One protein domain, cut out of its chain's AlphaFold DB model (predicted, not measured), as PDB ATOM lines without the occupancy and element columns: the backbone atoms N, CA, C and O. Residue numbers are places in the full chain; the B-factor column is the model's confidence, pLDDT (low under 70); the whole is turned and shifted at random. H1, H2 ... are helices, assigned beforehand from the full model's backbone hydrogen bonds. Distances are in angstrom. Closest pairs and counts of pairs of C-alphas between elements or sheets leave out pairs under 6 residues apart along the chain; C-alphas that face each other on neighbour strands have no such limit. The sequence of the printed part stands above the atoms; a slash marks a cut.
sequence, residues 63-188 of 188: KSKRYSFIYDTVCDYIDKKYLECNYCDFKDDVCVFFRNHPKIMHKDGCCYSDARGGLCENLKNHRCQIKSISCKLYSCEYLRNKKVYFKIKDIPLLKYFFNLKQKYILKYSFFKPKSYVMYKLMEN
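This is residues 63 to 188 of the 188 residues of an uncharacterized protein of Firmicutes bacterium (UniProt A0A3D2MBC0). One long helix, H1, runs along the side of an elongated, mostly loop-built domain, and H3, H5 and H7 pack on parts of it. H6 folds back into a helical hairpin with H7 and also packs on H3, while the short H2 lies beyond H1's last residues with the short H4 near it, and residues 100 to 132, with no named element, wind back from H2 to H3. The printed part has 126 residues with seven named helices, H1 to H7 in chain order, and no named strand; the class is all helix, though under half of the residues, 61, are in named elements. It is compact, with a radius of gyration of the C-alphas of 15.1 A, and spans 46 by 28 by 22 A.

H1, residues 63 to 85, begins at C-alpha 63 (321.903, 366.237, 382.442) and is 33.4 A long. H2 is residues 96 to 99, H3 133 to 137, H4 141 to 145 and H5 156 to 161. H6, residues 164 to 172, is 12.3 A long; H7, residues 178 to 186, is 12.4 A long and ends at C-alpha 186 (320.966, 364.668, 390.493).

H1, the hub, touches H3 with residues 71 to 79 alone, the closest C-alphas being those of Cys 75 and Ile 133, 5.8 A apart. With residues 70 to 74 alone it touches H5, at a shallow tilt of 15 degrees, opposite ways; the closest C-alphas, of Ile 70 and Leu 157, are 6.3 A apart. With residues 64 to 68 alone it touches H7, at a steep tilt of 46 degrees, opposite ways; the closest C-alphas, of Ser 68 and Met 182, are 7.1 A apart. H6 and H7 form a hairpin at a shallow tilt of 17 degrees, closest at the C-alphas of Gln 166 and Leu 185, 5.7 A. H6 touches H3, closest at the C-alphas of Lys 171 and Ser 134, 4.8 A, and is apart from H1. H2 and H4 are close but not clearly touching, closest at the C-alphas of Phe 97 and Tyr 142, 6.6 A. Every O i to N i+4 pair is within hydrogen-bond range in H1, H3, H4, H6 and H7, and 1 of 2 in H5; H2 is too short for such a pair.

The two C-alphas farthest apart, of Lys 63 and Lys 103, are 47.9 A apart. The printed part has no cut, and the link from H2 to H3, 33 residues, is long. The mean pLDDT of the printed part is 93.0; residue 188, the chain's last, is under 70.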
ATOM      1  N   LYS A  63     321.664 367.489 381.697       96.12
ATOM      2  CA  LYS A  63     321.903 366.237 382.442       96.12
ATOM      3  C   LYS A  63     320.590 365.585 382.895       96.12
ATOM      4  O   LYS A  63     320.456 364.366 382.793       96.12
ATOM      5  N   SER A  64     319.613 366.380 383.338       97.31
ATOM      6  CA  SER A  64     318.315 365.886 383.812       97.31
ATOM      7  C   SER A  64     317.499 365.271 382.670       97.31
ATOM      8  O   SER A  64     317.063 364.121 382.757       97.31
ATOM      9  N   LYS A  65     317.382 365.970 381.536       98.50
ATOM     10  CA  LYS A  65     316.735 365.471 380.313       98.50
ATOM     11  C   LYS A  65     317.441 364.228 379.779       98.50
ATOM     12  O   LYS A  65     316.771 363.278 379.381       98.50
ATOM     13  N   ARG A  66     318.779 364.193 379.814       98.56
ATOM     14  CA  ARG A  66     319.579 363.031 379.398       98.56
ATOM     15  C   ARG A  66     319.251 361.809 380.253       98.56
ATOM     16  O   ARG A  66     318.989 360.735 379.717       98.56
ATOM     17  N   TYR A  67     319.252 361.964 381.574       98.56
ATOM     18  CA  TYR A  67     318.928 360.880 382.501       98.56
ATOM     19  C   TYR A  67     317.476 360.427 382.364       98.56
ATOM     20  O   TYR A  67     317.222 359.226 382.343       98.56
ATOM     21  N   SER A  68     316.548 361.367 382.184       98.50
ATOM     22  CA  SER A  68     315.136 361.088 381.919       98.50
ATOM     23  C   SER A  68     314.947 360.257 380.643       98.50
ATOM     24  O   SER A  68     314.265 359.233 380.686       98.50
ATOM     25  N   PHE A  69     315.617 360.631 379.544       98.75
ATOM     26  CA  PHE A  69     315.612 359.875 378.288       98.75
ATOM     27  C   PHE A  69     316.148 358.452 378.473       98.75
ATOM     28  O   PHE A  69     315.511 357.486 378.051       98.75
ATOM     29  N   ILE A  70     317.310 358.306 379.124       98.75
ATOM     30  CA  ILE A  70     317.915 356.992 379.377       98.75
ATOM     31  C   ILE A  70     316.975 356.121 380.212       98.75
ATOM     32  O   ILE A  70     316.795 354.942 379.909       98.75
ATOM     33  N   TYR A  71     316.380 356.698 381.254       98.62
ATOM     34  CA  TYR A  71     315.476 356.001 382.151       98.62
ATOM     35  C   TYR A  71     314.277 355.416 381.398       98.62
ATOM     36  O   TYR A  71     314.004 354.222 381.528       98.62
ATOM     37  N   ASP A  72     313.598 356.231 380.586       98.44
ATOM     38  CA  ASP A  72     312.434 355.781 379.814       98.44
ATOM     39  C   ASP A  72     312.831 354.740 378.774       98.44
ATOM     40  O   ASP A  72     312.247 353.661 378.741       98.44
ATOM     41  N   THR A  73     313.895 355.012 378.016       98.44
ATOM     42  CA  THR A  73     314.399 354.112 376.970       98.44
ATOM     43  C   THR A  73     314.707 352.722 377.521       98.44
ATOM     44  O   THR A  73     314.380 351.710 376.903       98.44
ATOM     45  N   VAL A  74     315.342 352.647 378.694       98.38
ATOM     46  CA  VAL A  74     315.691 351.362 379.308       98.38
ATOM     47  C   VAL A  74     314.464 350.659 379.879       98.38
ATOM     48  O   VAL A  74     314.355 349.442 379.746       98.38
ATOM     49  N   CYS A  75     313.535 351.397 380.490       98.00
ATOM     50  CA  CYS A  75     312.282 350.817 380.963       98.00
ATOM     51  C   CYS A  75     311.478 350.208 379.809       98.00
ATOM     52  O   CYS A  75     311.058 349.061 379.920       98.00
ATOM     53  N   ASP A  76     311.341 350.934 378.700       97.06
ATOM     54  CA  ASP A  76     310.586 350.487 377.527       97.06
ATOM     55  C   ASP A  76     311.256 349.280 376.858       97.06
ATOM     56  O   ASP A  76     310.583 348.329 376.459       97.06
ATOM     57  N   TYR A  77     312.593 349.267 376.796       96.69
ATOM     58  CA  TYR A  77     313.359 348.109 376.330       96.69
ATOM     59  C   TYR A  77     313.081 346.852 377.169       96.69
ATOM     60  O   TYR A  77     312.853 345.777 376.612       96.69
ATOM     61  N   ILE A  78     313.093 346.979 378.499       96.00
ATOM     62  CA  ILE A  78     312.844 345.852 379.404       96.00
ATOM     63  C   ILE A  78     311.387 345.389 379.298       96.00
ATOM     64  O   ILE A  78     311.146 344.191 379.157       96.00
ATOM     65  N   ASP A  79     310.426 346.315 379.310       93.50
ATOM     66  CA  ASP A  79     308.999 345.993 379.193       93.50
ATOM     67  C   ASP A  79     308.701 345.250 377.897       93.50
ATOM     68  O   ASP A  79     308.084 344.186 377.929       93.50
ATOM     69  N   LYS A  80     309.220 345.747 376.767       94.25
ATOM     70  CA  LYS A  80     309.087 345.078 375.470       94.25
ATOM     71  C   LYS A  80     309.599 343.639 375.532       94.25
ATOM     72  O   LYS A  80     308.926 342.739 375.045       94.25
ATOM     73  N   LYS A  81     310.739 343.394 376.188       92.69
ATOM     74  CA  LYS A  81     311.283 342.037 376.337       92.69
ATOM     75  C   LYS A  81     310.430 341.125 377.212       92.69
ATOM     76  O   LYS A  81     310.338 339.936 376.919       92.69
ATOM     77  N   TYR A  82     309.820 341.648 378.272       90.56
ATOM     78  CA  TYR A  82     308.901 340.864 379.098       90.56
ATOM     79  C   TYR A  82     307.583 340.560 378.378       90.56
ATOM     80  O   TYR A  82     307.074 339.450 378.526       90.56
ATOM     81  N   LEU A  83     307.067 341.504 377.584       88.75
ATOM     82  CA  LEU A  83     305.848 341.335 376.791       88.75
ATOM     83  C   LEU A  83     306.042 340.336 375.644       88.75
ATOM     84  O   LEU A  83     305.231 339.429 375.498       88.75
ATOM     85  N   GLU A  84     307.132 340.455 374.877       93.00
ATOM     86  CA  GLU A  84     307.446 339.558 373.749       93.00
ATOM     87  C   GLU A  84     307.540 338.088 374.175       93.00
ATOM     88  O   GLU A  84     307.128 337.199 373.435       93.00
ATOM     89  N   CYS A  85     308.087 337.827 375.363       91.06
ATOM     90  CA  CYS A  85     308.362 336.468 375.820       91.06
ATOM     91  C   CYS A  85     307.357 335.937 376.850       91.06
ATOM     92  O   CYS A  85     307.483 334.786 377.264       91.06
ATOM     93  N   ASN A  86     306.419 336.772 377.317       92.12
ATOM     94  CA  ASN A  86     305.432 336.450 378.353       92.12
ATOM     95  C   ASN A  86     306.022 335.673 379.558       92.12
ATOM     96  O   ASN A  86     305.451 334.699 380.040       92.12
ATOM     97  N   TYR A  87     307.199 336.078 380.058       92.31
ATOM     98  CA  TYR A  87     307.965 335.270 381.023       92.31
ATOM     99  C   TYR A  87     307.229 334.967 382.336       92.31
ATOM    100  O   TYR A  87     307.485 333.942 382.972       92.31
ATOM    101  N   CYS A  88     306.362 335.884 382.766       91.75
ATOM    102  CA  CYS A  88     305.591 335.747 383.997       91.75
ATOM    103  C   CYS A  88     304.262 335.009 383.789       91.75
ATOM    104  O   CYS A  88     303.681 334.581 384.785       91.75
ATOM    105  N   ASP A  89     303.801 334.897 382.536       93.69
ATOM    106  CA  ASP A  89     302.576 334.217 382.106       93.69
ATOM    107  C   ASP A  89     301.424 334.401 383.101       93.69
ATOM    108  O   ASP A  89     301.043 333.459 383.784       93.69
ATOM    109  N   PHE A  90     300.932 335.630 383.280       92.12
ATOM    110  CA  PHE A  90     299.859 335.935 384.236       92.12
ATOM    111  C   PHE A  90     298.496 335.404 383.759       92.12
ATOM    112  O   PHE A  90     298.167 335.504 382.582       92.12
ATOM    113  N   LYS A  91     297.705 334.861 384.693       92.56
ATOM    114  CA  LYS A  91     296.306 334.423 384.518       92.56
ATOM    115  C   LYS A  91     295.567 334.714 385.820       92.56
ATOM    116  O   LYS A  91     296.111 334.394 386.878       92.56
ATOM    117  N   ASP A  92     294.404 335.353 385.735       90.88
ATOM    118  CA  ASP A  92     293.591 335.772 386.890       90.88
ATOM    119  C   ASP A  92     294.402 336.523 387.965       90.88
ATOM    120  O   ASP A  92     294.323 336.235 389.158       90.88
ATOM    121  N   ASP A  93     295.254 337.454 387.515       89.38
ATOM    122  CA  ASP A  93     296.173 338.265 388.335       89.38
ATOM    123  C   ASP A  93     297.230 337.476 389.138       89.38
ATOM    124  O   ASP A  93     297.938 338.033 389.982       89.38
ATOM    125  N   VAL A  94     297.416 336.187 388.828       90.75
ATOM    126  CA  VAL A  94     298.436 335.314 389.429       90.75
ATOM    127  C   VAL A  94     299.469 334.912 388.377       90.75
ATOM    128  O   VAL A  94     299.129 334.440 387.290       90.75
ATOM    129  N   CYS A  95     300.760 335.074 388.684       92.88
ATOM    130  CA  CYS A  95     301.837 334.684 387.770       92.88
ATOM    131  C   CYS A  95     302.119 333.173 387.819       92.88
ATOM    132  O   CYS A  95     301.802 332.494 388.798       92.88
ATOM    133  N   VAL A  96     302.768 332.644 386.777       94.06
ATOM    134  CA  VAL A  96     303.059 331.206 386.627       94.06
ATOM    135  C   VAL A  96     303.770 330.584 387.828       94.06
ATOM    136  O   VAL A  96     303.491 329.440 388.178       94.06
ATOM    137  N   PHE A  97     304.658 331.327 388.496       92.31
ATOM    138  CA  PHE A  97     305.334 330.817 389.686       92.31
ATOM    139  C   PHE A  97     304.325 330.505 390.793       92.31
ATOM    140  O   PHE A  97     304.337 329.402 391.325       92.31
ATOM    141  N   PHE A  98     303.413 331.426 391.097       91.00
ATOM    142  CA  PHE A  98     302.466 331.255 392.199       91.00
ATOM    143  C   PHE A  98     301.314 330.318 391.873       91.00
ATOM    144  O   PHE A  98     300.869 329.596 392.759       91.00
ATOM    145  N   ARG A  99     300.908 330.225 390.601       92.81
ATOM    146  CA  ARG A  99     299.980 329.169 390.169       92.81
ATOM    147  C   ARG A  99     300.543 327.766 390.404       92.81
ATOM    148  O   ARG A  99     299.792 326.858 390.733       92.81
ATOM    149  N   ASN A 100     301.862 327.605 390.297       91.50
ATOM    150  CA  ASN A 100     302.537 326.335 390.571       91.50
ATOM    151  C   ASN A 100     302.834 326.106 392.067       91.50
ATOM    152  O   ASN A 100     303.336 325.045 392.424       91.50
ATOM    153  N   HIS A 101     302.545 327.078 392.943       89.38
ATOM    154  CA  HIS A 101     302.823 327.004 394.383       89.38
ATOM    155  C   HIS A 101     301.604 327.470 395.206       89.38
ATOM    156  O   HIS A 101     301.671 328.499 395.883       89.38
ATOM    157  N   PRO A 102     300.488 326.712 395.195       82.56
ATOM    158  CA  PRO A 102     299.206 327.148 395.761       82.56
ATOM    159  C   PRO A 102     299.262 327.480 397.260       82.56
ATOM    160  O   PRO A 102     298.545 328.361 397.720       82.56
ATOM    161  N   LYS A 103     300.155 326.832 398.023       86.19
ATOM    162  CA  LYS A 103     300.325 327.066 399.471       86.19
ATOM    163  C   LYS A 103     300.849 328.464 399.823       86.19
ATOM    164  O   LYS A 103     300.689 328.896 400.955       86.19
ATOM    165  N   ILE A 104     301.496 329.141 398.875       81.19
ATOM    166  CA  ILE A 104     302.048 330.497 399.027       81.19
ATOM    167  C   ILE A 104     301.509 331.431 397.937       81.19
ATOM    168  O   ILE A 104     302.150 332.409 397.553       81.19
ATOM    169  N   MET A 105     300.350 331.082 397.373       77.38
ATOM    170  CA  MET A 105     299.733 331.841 396.299       77.38
ATOM    171  C   MET A 105     299.377 333.241 396.789       77.38
ATOM    172  O   MET A 105     298.747 333.425 397.824       77.38
ATOM    173  N   HIS A 106     299.746 334.230 395.992       80.00
ATOM    174  CA  HIS A 106     299.342 335.616 396.178       80.00
ATOM    175  C   HIS A 106     299.084 336.203 394.787       80.00
ATOM    176  O   HIS A 106     299.653 335.757 393.778       80.00
ATOM    177  N   LYS A 107     298.164 337.164 394.743       83.25
ATOM    178  CA  LYS A 107     297.901 337.977 393.556       83.25
ATOM    179  C   LYS A 107     298.989 339.046 393.433       83.25
ATOM    180  O   LYS A 107     299.826 339.188 394.320       83.25
ATOM    181  N   ASP A 108     299.008 339.771 392.321       83.19
ATOM    182  CA  ASP A 108     299.860 340.957 392.122       83.19
ATOM    183  C   ASP A 108     301.368 340.695 391.951       83.19
ATOM    184  O   ASP A 108     302.154 341.616 391.701       83.19
ATOM    185  N   GLY A 109     301.789 339.429 392.007       85.31
ATOM    186  CA  GLY A 109     303.143 338.986 391.686       85.31
ATOM    187  C   GLY A 109     304.233 339.786 392.410       85.31
ATOM    188  O   GLY A 109     304.187 340.031 393.609       85.31
ATOM    189  N   CYS A 110     305.251 340.238 391.672       89.31
ATOM    190  CA  CYS A 110     306.417 340.904 392.271       89.31
ATOM    191  C   CYS A 110     306.142 342.307 392.855       89.31
ATOM    192  O   CYS A 110     307.084 342.957 393.322       89.31
ATOM    193  N   CYS A 111     304.897 342.792 392.813       90.25
ATOM    194  CA  CYS A 111     304.483 344.012 393.501       90.25
ATOM    195  C   CYS A 111     304.206 343.795 394.995       90.25
ATOM    196  O   CYS A 111     304.060 344.783 395.706       90.25
ATOM    197  N   TYR A 112     304.197 342.553 395.483       85.75
ATOM    198  CA  TYR A 112     304.197 342.235 396.908       85.75
ATOM    199  C   TYR A 112     305.595 341.791 397.367       85.75
ATOM    200  O   TYR A 112     306.284 341.042 396.671       85.75
ATOM    201  N   SER A 113     306.051 342.267 398.529       81.56
ATOM    202  CA  SER A 113     307.318 341.835 399.126       81.56
ATOM    203  C   SER A 113     307.380 342.153 400.620       81.56
ATOM    204  O   SER A 113     307.553 343.317 400.980       81.56
ATOM    205  N   ASP A 114     307.419 341.136 401.484       77.88
ATOM    206  CA  ASP A 114     307.584 341.321 402.940       77.88
ATOM    207  C   ASP A 114     308.862 342.099 403.277       77.88
ATOM    208  O   ASP A 114     308.835 343.082 404.012       77.88
ATOM    209  N   ALA A 115     309.969 341.774 402.599       79.06
ATOM    210  CA  ALA A 115     311.248 342.476 402.739       79.06
ATOM    211  C   ALA A 115     311.204 343.968 402.338       79.06
ATOM    212  O   ALA A 115     312.186 344.686 402.509       79.06
ATOM    213  N   ARG A 116     310.101 344.432 401.738       80.19
ATOM    214  CA  ARG A 116     309.890 345.814 401.284       80.19
ATOM    215  C   ARG A 116     308.617 346.427 401.880       80.19
ATOM    216  O   ARG A 116     308.152 347.435 401.358       80.19
ATOM    217  N   GLY A 117     308.073 345.834 402.946       80.88
ATOM    218  CA  GLY A 117     306.901 346.356 403.651       80.88
ATOM    219  C   GLY A 117     305.549 345.934 403.069       80.88
ATOM    220  O   GLY A 117     304.562 346.623 403.299       80.88
ATOM    221  N   GLY A 118     305.487 344.828 402.321       85.88
ATOM    222  CA  GLY A 118     304.236 344.257 401.814       85.88
ATOM    223  C   GLY A 118     303.878 344.717 400.400       85.88
ATOM    224  O   GLY A 118     304.732 344.726 399.504       85.88
ATOM    225  N   LEU A 119     302.598 345.028 400.177       89.62
ATOM    226  CA  LEU A 119     302.068 345.423 398.871       89.62
ATOM    227  C   LEU A 119     302.579 346.811 398.461       89.62
ATOM    228  O   LEU A 119     302.534 347.767 399.233       89.62
ATOM    229  N   CYS A 120     303.039 346.937 397.220       93.19
ATOM    230  CA  CYS A 120     303.487 348.206 396.663       93.19
ATOM    231  C   CYS A 120     302.358 349.250 396.659       93.19
ATOM    232  O   CYS A 120     301.355 349.075 395.974       93.19
ATOM    233  N   GLU A 121     302.592 350.395 397.305       92.19
ATOM    234  CA  GLU A 121     301.665 351.546 397.351       92.19
ATOM    235  C   GLU A 121     301.259 352.090 395.965       92.19
ATOM    236  O   GLU A 121     300.238 352.755 395.807       92.19
ATOM    237  N   ASN A 122     302.068 351.812 394.938       93.94
ATOM    238  CA  ASN A 122     301.830 352.256 393.565       93.94
ATOM    239  C   ASN A 122     301.057 351.229 392.726       93.94
ATOM    240  O   ASN A 122     300.889 351.432 391.521       93.94
ATOM    241  N   LEU A 123     300.616 350.122 393.320       92.56
ATOM    242  CA  LEU A 123     299.716 349.180 392.679       92.56
ATOM    243  C   LEU A 123     298.268 349.598 392.955       92.56
ATOM    244  O   LEU A 123     297.822 349.602 394.097       92.56
ATOM    245  N   LYS A 124     297.526 349.947 391.903       91.38
ATOM    246  CA  LYS A 124     296.100 350.291 391.986       91.38
ATOM    247  C   LYS A 124     295.325 349.425 391.008       91.38
ATOM    248  O   LYS A 124     295.727 349.332 389.850       91.38
ATOM    249  N   ASN A 125     294.237 348.805 391.466       88.50
ATOM    250  CA  ASN A 125     293.400 347.909 390.658       88.50
ATOM    251  C   ASN A 125     294.239 346.855 389.905       88.50
ATOM    252  O   ASN A 125     294.147 346.749 388.684       88.50
ATOM    253  N   HIS A 126     295.136 346.165 390.624       85.94
ATOM    254  CA  HIS A 126     296.056 345.151 390.079       85.94
ATOM    255  C   HIS A 126     297.013 345.660 388.979       85.94
ATOM    256  O   HIS A 126     297.636 344.884 388.257       85.94
ATOM    257  N   ARG A 127     297.173 346.985 388.838       86.94
ATOM    258  CA  ARG A 127     298.026 347.611 387.819       86.94
ATOM    259  C   ARG A 127     299.027 348.572 388.438       86.94
ATOM    260  O   ARG A 127     298.690 349.424 389.262       86.94
ATOM    261  N   CYS A 128     300.279 348.453 388.007       91.19
ATOM    262  CA  CYS A 128     301.342 349.354 388.430       91.19
ATOM    263  C   CYS A 128     301.125 350.747 387.827       91.19
ATOM    264  O   CYS A 128     300.999 350.886 386.612       91.19
ATOM    265  N   GLN A 129     301.129 351.774 388.672       94.81
ATOM    266  CA  GLN A 129     300.908 353.165 388.267       94.81
ATOM    267  C   GLN A 129     302.208 353.920 387.957       94.81
ATOM    268  O   GLN A 129     302.177 355.086 387.572       94.81
ATOM    269  N   ILE A 130     303.369 353.279 388.138       95.12
ATOM    270  CA  ILE A 130     304.672 353.928 387.987       95.12
ATOM    271  C   ILE A 130     305.613 353.150 387.072       95.12
ATOM    272  O   ILE A 130     305.682 351.922 387.058       95.12
ATOM    273  N   LYS A 131     306.455 353.895 386.359       93.94
ATOM    274  CA  LYS A 131     307.580 353.349 385.603       93.94
ATOM    275  C   LYS A 131     308.806 353.296 386.521       93.94
ATOM    276  O   LYS A 131     309.606 354.221 386.514       93.94
ATOM    277  N   SER A 132     308.937 352.266 387.363       96.19
ATOM    278  CA  SER A 132     310.112 352.089 388.243       96.19
ATOM    279  C   SER A 132     311.185 351.220 387.575       96.19
ATOM    280  O   SER A 132     310.970 350.026 387.369       96.19
ATOM    281  N   ILE A 133     312.355 351.789 387.263       97.50
ATOM    282  CA  ILE A 133     313.455 351.043 386.629       97.50
ATOM    283  C   ILE A 133     314.003 349.941 387.539       97.50
ATOM    284  O   ILE A 133     314.332 348.862 387.056       97.50
ATOM    285  N   SER A 134     314.044 350.171 388.857       96.38
ATOM    286  CA  SER A 134     314.487 349.164 389.824       96.38
ATOM    287  C   SER A 134     313.557 347.956 389.804       96.38
ATOM    288  O   SER A 134     314.030 346.827 389.705       96.38
ATOM    289  N   CYS A 135     312.236 348.182 389.798       95.31
ATOM    290  CA  CYS A 135     311.261 347.097 389.671       95.31
ATOM    291  C   CYS A 135     311.389 346.347 388.340       95.31
ATOM    292  O   CYS A 135     311.250 345.133 388.327       95.31
ATOM    293  N   LYS A 136     311.697 347.031 387.233       95.00
ATOM    294  CA  LYS A 136     311.870 346.387 385.916       95.00
ATOM    295  C   LYS A 136     313.171 345.588 385.805       95.00
ATOM    296  O   LYS A 136     313.208 344.541 385.168       95.00
ATOM    297  N   LEU A 137     314.241 346.057 386.448       96.00
ATOM    298  CA  LEU A 137     315.509 345.327 386.551       96.00
ATOM    299  C   LEU A 137     315.418 344.112 387.485       96.00
ATOM    300  O   LEU A 137     316.297 343.250 387.453       96.00
ATOM    301  N   TYR A 138     314.392 344.047 388.333       93.81
ATOM    302  CA  TYR A 138     314.173 342.907 389.206       93.81
ATOM    303  C   TYR A 138     313.744 341.677 388.407       93.81
ATOM    304  O   TYR A 138     312.886 341.735 387.530       93.81
ATOM    305  N   SER A 139     314.299 340.537 388.794       93.06
ATOM    306  CA  SER A 139     313.842 339.222 388.361       93.06
ATOM    307  C   SER A 139     313.755 338.346 389.597       93.06
ATOM    308  O   SER A 139     314.739 338.245 390.340       93.06
ATOM    309  N   CYS A 140     312.588 337.749 389.844       91.44
ATOM    310  CA  CYS A 140     312.392 336.811 390.949       91.44
ATOM    311  C   CYS A 140     313.219 335.534 390.737       91.44
ATOM    312  O   CYS A 140     313.770 335.302 389.659       91.44
ATOM    313  N   GLU A 141     313.330 334.702 391.770       90.81
ATOM    314  CA  GLU A 141     314.139 333.482 391.717       90.81
ATOM    315  C   GLU A 141     313.733 332.544 390.576       90.81
ATOM    316  O   GLU A 141     314.594 332.099 389.822       90.81
ATOM    317  N   TYR A 142     312.427 332.361 390.367       93.00
ATOM    318  CA  TYR A 142     311.880 331.595 389.247       93.00
ATOM    319  C   TYR A 142     312.462 332.022 387.890       93.00
ATOM    320  O   TYR A 142     312.932 331.190 387.113       93.00
ATOM    321  N   LEU A 143     312.483 333.330 387.614       94.69
ATOM    322  CA  LEU A 143     313.029 333.870 386.369       94.69
ATOM    323  C   LEU A 143     314.554 333.761 386.319       94.69
ATOM    324  O   LEU A 143     315.119 333.419 385.278       94.69
ATOM    325  N   ARG A 144     315.236 333.988 387.448       94.69
ATOM    326  CA  ARG A 144     316.698 333.859 387.531       94.69
ATOM    327  C   ARG A 144     317.168 332.436 387.236       94.69
ATOM    328  O   ARG A 144     318.138 332.285 386.494       94.69
ATOM    329  N   ASN A 145     316.455 331.423 387.726       95.00
ATOM    330  CA  ASN A 145     316.746 330.010 387.456       95.00
ATOM    331  C   ASN A 145     316.599 329.677 385.962       95.00
ATOM    332  O   ASN A 145     317.347 328.864 385.426       95.00
ATOM    333  N   LYS A 146     315.721 330.395 385.253       94.19
ATOM    334  CA  LYS A 146     315.570 330.337 383.791       94.19
ATOM    335  C   LYS A 146     316.539 331.242 383.020       94.19
ATOM    336  O   LYS A 146     316.403 331.394 381.811       94.19
ATOM    337  N   LYS A 147     317.513 331.858 383.698       94.25
ATOM    338  CA  LYS A 147     318.454 332.843 383.132       94.25
ATOM    339  C   LYS A 147     317.765 334.075 382.517       94.25
ATOM    340  O   LYS A 147     318.359 334.762 381.690       94.25
ATOM    341  N   VAL A 148     316.548 334.393 382.963       94.19
ATOM    342  CA  VAL A 148     315.793 335.587 382.562       94.19
ATOM    343  C   VAL A 148     316.046 336.687 383.587       94.19
ATOM    344  O   VAL A 148     315.416 336.732 384.642       94.19
ATOM    345  N   TYR A 149     317.020 337.551 383.303       94.25
ATOM    346  CA  TYR A 149     317.304 338.728 384.120       94.25
ATOM    347  C   TYR A 149     318.095 339.789 383.353       94.25
ATOM    348  O   TYR A 149     318.847 339.486 382.428       94.25
ATOM    349  N   PHE A 150     317.994 341.038 383.806       94.94
ATOM    350  CA  PHE A 150     318.736 342.168 383.251       94.94
ATOM    351  C   PHE A 150     319.776 342.667 384.249       94.94
ATOM    352  O   PHE A 150     319.479 342.906 385.419       94.94
ATOM    353  N   LYS A 151     321.019 342.862 383.796       95.25
ATOM    354  CA  LYS A 151     322.070 343.476 384.616       95.25
ATOM    355  C   LYS A 151     322.406 344.855 384.068       95.25
ATOM    356  O   LYS A 151     322.589 345.032 382.870       95.25
ATOM    357  N   ILE A 152     322.626 345.813 384.969       96.75
ATOM    358  CA  ILE A 152     323.104 347.167 384.631       96.75
ATOM    359  C   ILE A 152     324.341 347.129 383.720       96.75
ATOM    360  O   ILE A 152     324.466 347.935 382.804       96.75
ATOM    361  N   LYS A 153     325.262 346.184 383.957       95.50
ATOM    362  CA  LYS A 153     326.498 346.035 383.172       95.50
ATOM    363  C   LYS A 153     326.285 345.525 381.739       95.50
ATOM    364  O   LYS A 153     327.224 345.609 380.949       95.50
ATOM    365  N   ASP A 154     325.094 345.021 381.435       95.31
ATOM    366  CA  ASP A 154     324.737 344.464 380.130       95.31
ATOM    367  C   ASP A 154     323.895 345.460 379.308       95.31
ATOM    368  O   ASP A 154     323.687 345.242 378.122       95.31
ATOM    369  N   ILE A 155     323.472 346.589 379.900       97.56
ATOM    370  CA  ILE A 155     322.717 347.660 379.230       97.56
ATOM    371  C   ILE A 155     323.630 348.887 379.072       97.56
ATOM    372  O   ILE A 155     323.878 349.579 380.066       97.56
ATOM    373  N   PRO A 156     324.143 349.214 377.868       97.38
ATOM    374  CA  PRO A 156     325.133 350.282 377.695       97.38
ATOM    375  C   PRO A 156     324.727 351.652 378.232       97.38
ATOM    376  O   PRO A 156     325.560 352.334 378.833       97.38
ATOM    377  N   LEU A 157     323.452 352.030 378.082       98.44
ATOM    378  CA  LEU A 157     322.938 353.292 378.616       98.44
ATOM    379  C   LEU A 157     323.067 353.350 380.147       98.44
ATOM    380  O   LEU A 157     323.499 354.364 380.685       98.44
ATOM    381  N   LEU A 158     322.801 352.249 380.858       98.31
ATOM    382  CA  LEU A 158     322.992 352.205 382.312       98.31
ATOM    383  C   LEU A 158     324.469 352.059 382.701       98.31
ATOM    384  O   LEU A 158     324.936 352.609 383.700       98.31
ATOM    385  N   LYS A 159     325.230 351.300 381.911       97.94
ATOM    386  CA  LYS A 159     326.633 350.993 382.182       97.94
ATOM    387  C   LYS A 159     327.536 352.216 382.077       97.94
ATOM    388  O   LYS A 159     328.419 352.368 382.923       97.94
ATOM    389  N   TYR A 160     327.374 353.030 381.037       97.81
ATOM    390  CA  TYR A 160     328.368 354.048 380.691       97.81
ATOM    391  C   TYR A 160     328.005 355.463 381.146       97.81
ATOM    392  O   TYR A 160     328.928 356.227 381.422       97.81
ATOM    393  N   PHE A 161     326.715 355.786 381.293       98.00
ATOM    394  CA  PHE A 161     326.265 357.135 381.663       98.00
ATOM    395  C   PHE A 161     326.191 357.377 383.170       98.00
ATOM    396  O   PHE A 161     326.230 358.525 383.595       98.00
ATOM    397  N   PHE A 162     326.131 356.318 383.980       97.69
ATOM    398  CA  PHE A 162     326.000 356.443 385.429       97.69
ATOM    399  C   PHE A 162     327.262 355.996 386.168       97.69
ATOM    400  O   PHE A 162     327.930 355.016 385.803       97.69
ATOM    401  N   ASN A 163     327.589 356.715 387.240       96.06
ATOM    402  CA  ASN A 163     328.616 356.317 388.201       96.06
ATOM    403  C   ASN A 163     328.115 355.176 389.117       96.06
ATOM    404  O   ASN A 163     326.977 354.719 389.005       96.06
ATOM    405  N   LEU A 164     328.980 354.655 389.993       96.38
ATOM    406  CA  LEU A 164     328.630 353.522 390.863       96.38
ATOM    407  C   LEU A 164     327.472 353.847 391.821       96.38
ATOM    408  O   LEU A 164     326.565 353.028 391.965       96.38
ATOM    409  N   LYS A 165     327.459 355.048 392.411       97.06
ATOM    410  CA  LYS A 165     326.403 355.494 393.331       97.06
ATOM    411  C   LYS A 165     325.060 355.643 392.611       97.06
ATOM    412  O   LYS A 165     324.054 355.105 393.056       97.06
ATOM    413  N   GLN A 166     325.052 356.257 391.432       97.94
ATOM    414  CA  GLN A 166     323.869 356.353 390.574       97.94
ATOM    415  C   GLN A 166     323.353 354.970 390.145       97.94
ATOM    416  O   GLN A 166     322.152 354.719 390.179       97.94
ATOM    417  N   LYS A 167     324.242 354.025 389.811       98.19
ATOM    418  CA  LYS A 167     323.847 352.635 389.509       98.19
ATOM    419  C   LYS A 167     323.212 351.932 390.704       98.19
ATOM    420  O   LYS A 167     322.284 351.153 390.512       98.19
ATOM    421  N   TYR A 168     323.695 352.204 391.914       97.50
ATOM    422  CA  TYR A 168     323.080 351.700 393.137       97.50
ATOM    423  C   TYR A 168     321.643 352.222 393.279       97.50
ATOM    424  O   TYR A 168     320.720 351.429 393.449       97.50
ATOM    425  N   ILE A 169     321.434 353.529 393.089       97.81
ATOM    426  CA  ILE A 169     320.102 354.159 393.117       97.81
ATOM    427  C   ILE A 169     319.169 353.499 392.090       97.81
ATOM    428  O   ILE A 169     318.070 353.075 392.443       97.81
ATOM    429  N   LEU A 170     319.622 353.338 390.841       98.12
ATOM    430  CA  LEU A 170     318.847 352.692 389.772       98.12
ATOM    431  C   LEU A 170     318.493 351.234 390.087       98.12
ATOM    432  O   LEU A 170     317.437 350.758 389.674       98.12
ATOM    433  N   LYS A 171     319.357 350.510 390.804       96.69
ATOM    434  CA  LYS A 171     319.140 349.097 391.136       96.69
ATOM    435  C   LYS A 171     318.171 348.899 392.302       96.69
ATOM    436  O   LYS A 171     317.449 347.908 392.297       96.69
ATOM    437  N   TYR A 172     318.172 349.799 393.286       95.06
ATOM    438  CA  TYR A 172     317.550 349.537 394.588       95.06
ATOM    439  C   TYR A 172     316.406 350.485 394.974       95.06
ATOM    440  O   TYR A 172     315.806 350.299 396.028       95.06
ATOM    441  N   SER A 173     316.029 351.445 394.123       95.38
ATOM    442  CA  SER A 173     314.870 352.330 394.346       95.38
ATOM    443  C   SER A 173     313.534 351.648 393.999       95.38
ATOM    444  O   SER A 173     312.737 352.155 393.202       95.38
ATOM    445  N   PHE A 174     313.293 350.459 394.564       95.00
ATOM    446  CA  PHE A 174     312.048 349.713 394.361       95.00
ATOM    447  C   PHE A 174     310.841 350.519 394.819       95.00
ATOM    448  O   PHE A 174     310.910 351.254 395.800       95.00
ATOM    449  N   PHE A 175     309.733 350.366 394.094       94.12
ATOM    450  CA  PHE A 175     308.458 351.025 394.382       94.12
ATOM    451  C   PHE A 175     308.520 352.557 394.374       94.12
ATOM    452  O   PHE A 175     307.543 353.200 394.727       94.12
ATOM    453  N   LYS A 176     309.631 353.164 393.939       95.38
ATOM    454  CA  LYS A 176     309.744 354.617 393.835       95.38
ATOM    455  C   LYS A 176     309.426 355.107 392.422       95.38
ATOM    456  O   LYS A 176     309.870 354.482 391.449       95.38
ATOM    457  N   PRO A 177     308.671 356.217 392.291       96.38
ATOM    458  CA  PRO A 177     308.361 356.808 390.998       96.38
ATOM    459  C   PRO A 177     309.617 357.384 390.341       96.38
ATOM    460  O   PRO A 177     310.612 357.696 391.000       96.38
ATOM    461  N   LYS A 178     309.548 357.586 389.021       97.56
ATOM    462  CA  LYS A 178     310.643 358.173 388.238       97.56
ATOM    463  C   LYS A 178     311.116 359.510 388.815       97.56
ATOM    464  O   LYS A 178     312.320 359.725 388.889       97.56
ATOM    465  N   SER A 179     310.203 360.382 389.248       96.62
ATOM    466  CA  SER A 179     310.526 361.695 389.830       96.62
ATOM    467  C   SER A 179     311.470 361.589 391.032       96.62
ATOM    468  O   SER A 179     312.490 362.275 391.068       96.62
ATOM    469  N   TYR A 180     311.191 360.668 391.959       96.62
ATOM    470  CA  TYR A 180     312.055 360.391 393.108       96.62
ATOM    471  C   TYR A 180     313.449 359.929 392.670       96.62
ATOM    472  O   TYR A 180     314.464 360.433 393.150       96.62
ATOM    473  N   VAL A 181     313.512 358.985 391.724       97.56
ATOM    474  CA  VAL A 181     314.794 358.465 391.231       97.56
ATOM    475  C   VAL A 181     315.592 359.566 390.533       97.56
ATOM    476  O   VAL A 181     316.785 359.692 390.789       97.56
ATOM    477  N   MET A 182     314.953 360.394 389.701       97.44
ATOM    478  CA  MET A 182     315.615 361.516 389.025       97.44
ATOM    479  C   MET A 182     316.206 362.501 390.030       97.44
ATOM    480  O   MET A 182     317.375 362.854 389.900       97.44
ATOM    481  N   TYR A 183     315.446 362.876 391.062       97.31
ATOM    482  CA  TYR A 183     315.940 363.728 392.144       97.31
ATOM    483  C   TYR A 183     317.211 363.145 392.786       97.31
ATOM    484  O   TYR A 183     318.247 363.807 392.834       97.31
ATOM    485  N   LYS A 184     317.192 361.856 393.151       97.69
ATOM    486  CA  LYS A 184     318.355 361.170 393.739       97.69
ATOM    487  C   LYS A 184     319.548 361.021 392.797       97.69
ATOM    488  O   LYS A 184     320.692 361.042 393.248       97.69
ATOM    489  N   LEU A 185     319.328 360.891 391.491       96.81
ATOM    490  CA  LEU A 185     320.420 360.854 390.513       96.81
ATOM    491  C   LEU A 185     321.127 362.203 390.356       96.81
ATOM    492  O   LEU A 185     322.300 362.209 389.983       96.81
ATOM    493  N   MET A 186     320.427 363.311 390.615       94.81
ATOM    494  CA  MET A 186     320.966 364.668 390.493       94.81
ATOM    495  C   MET A 186     321.747 365.123 391.729       94.81
ATOM    496  O   MET A 186     322.659 365.928 391.580       94.81
ATOM    497  N   GLU A 187     321.480 364.549 392.908       91.31
ATOM    498  CA  GLU A 187     322.308 364.717 394.119       91.31
ATOM    499  C   GLU A 187     323.733 364.124 393.972       91.31
ATOM    500  O   GLU A 187     324.547 364.246 394.887       91.31
ATOM    501  N   ASN A 188     324.030 363.424 392.862       63.03
ATOM    502  CA  ASN A 188     325.208 362.562 392.672       63.03
ATOM    503  C   ASN A 188     325.841 362.633 391.268       63.03
ATOM    504  O   ASN A 188     326.895 361.977 391.090       63.03
TER     505      ASN A 188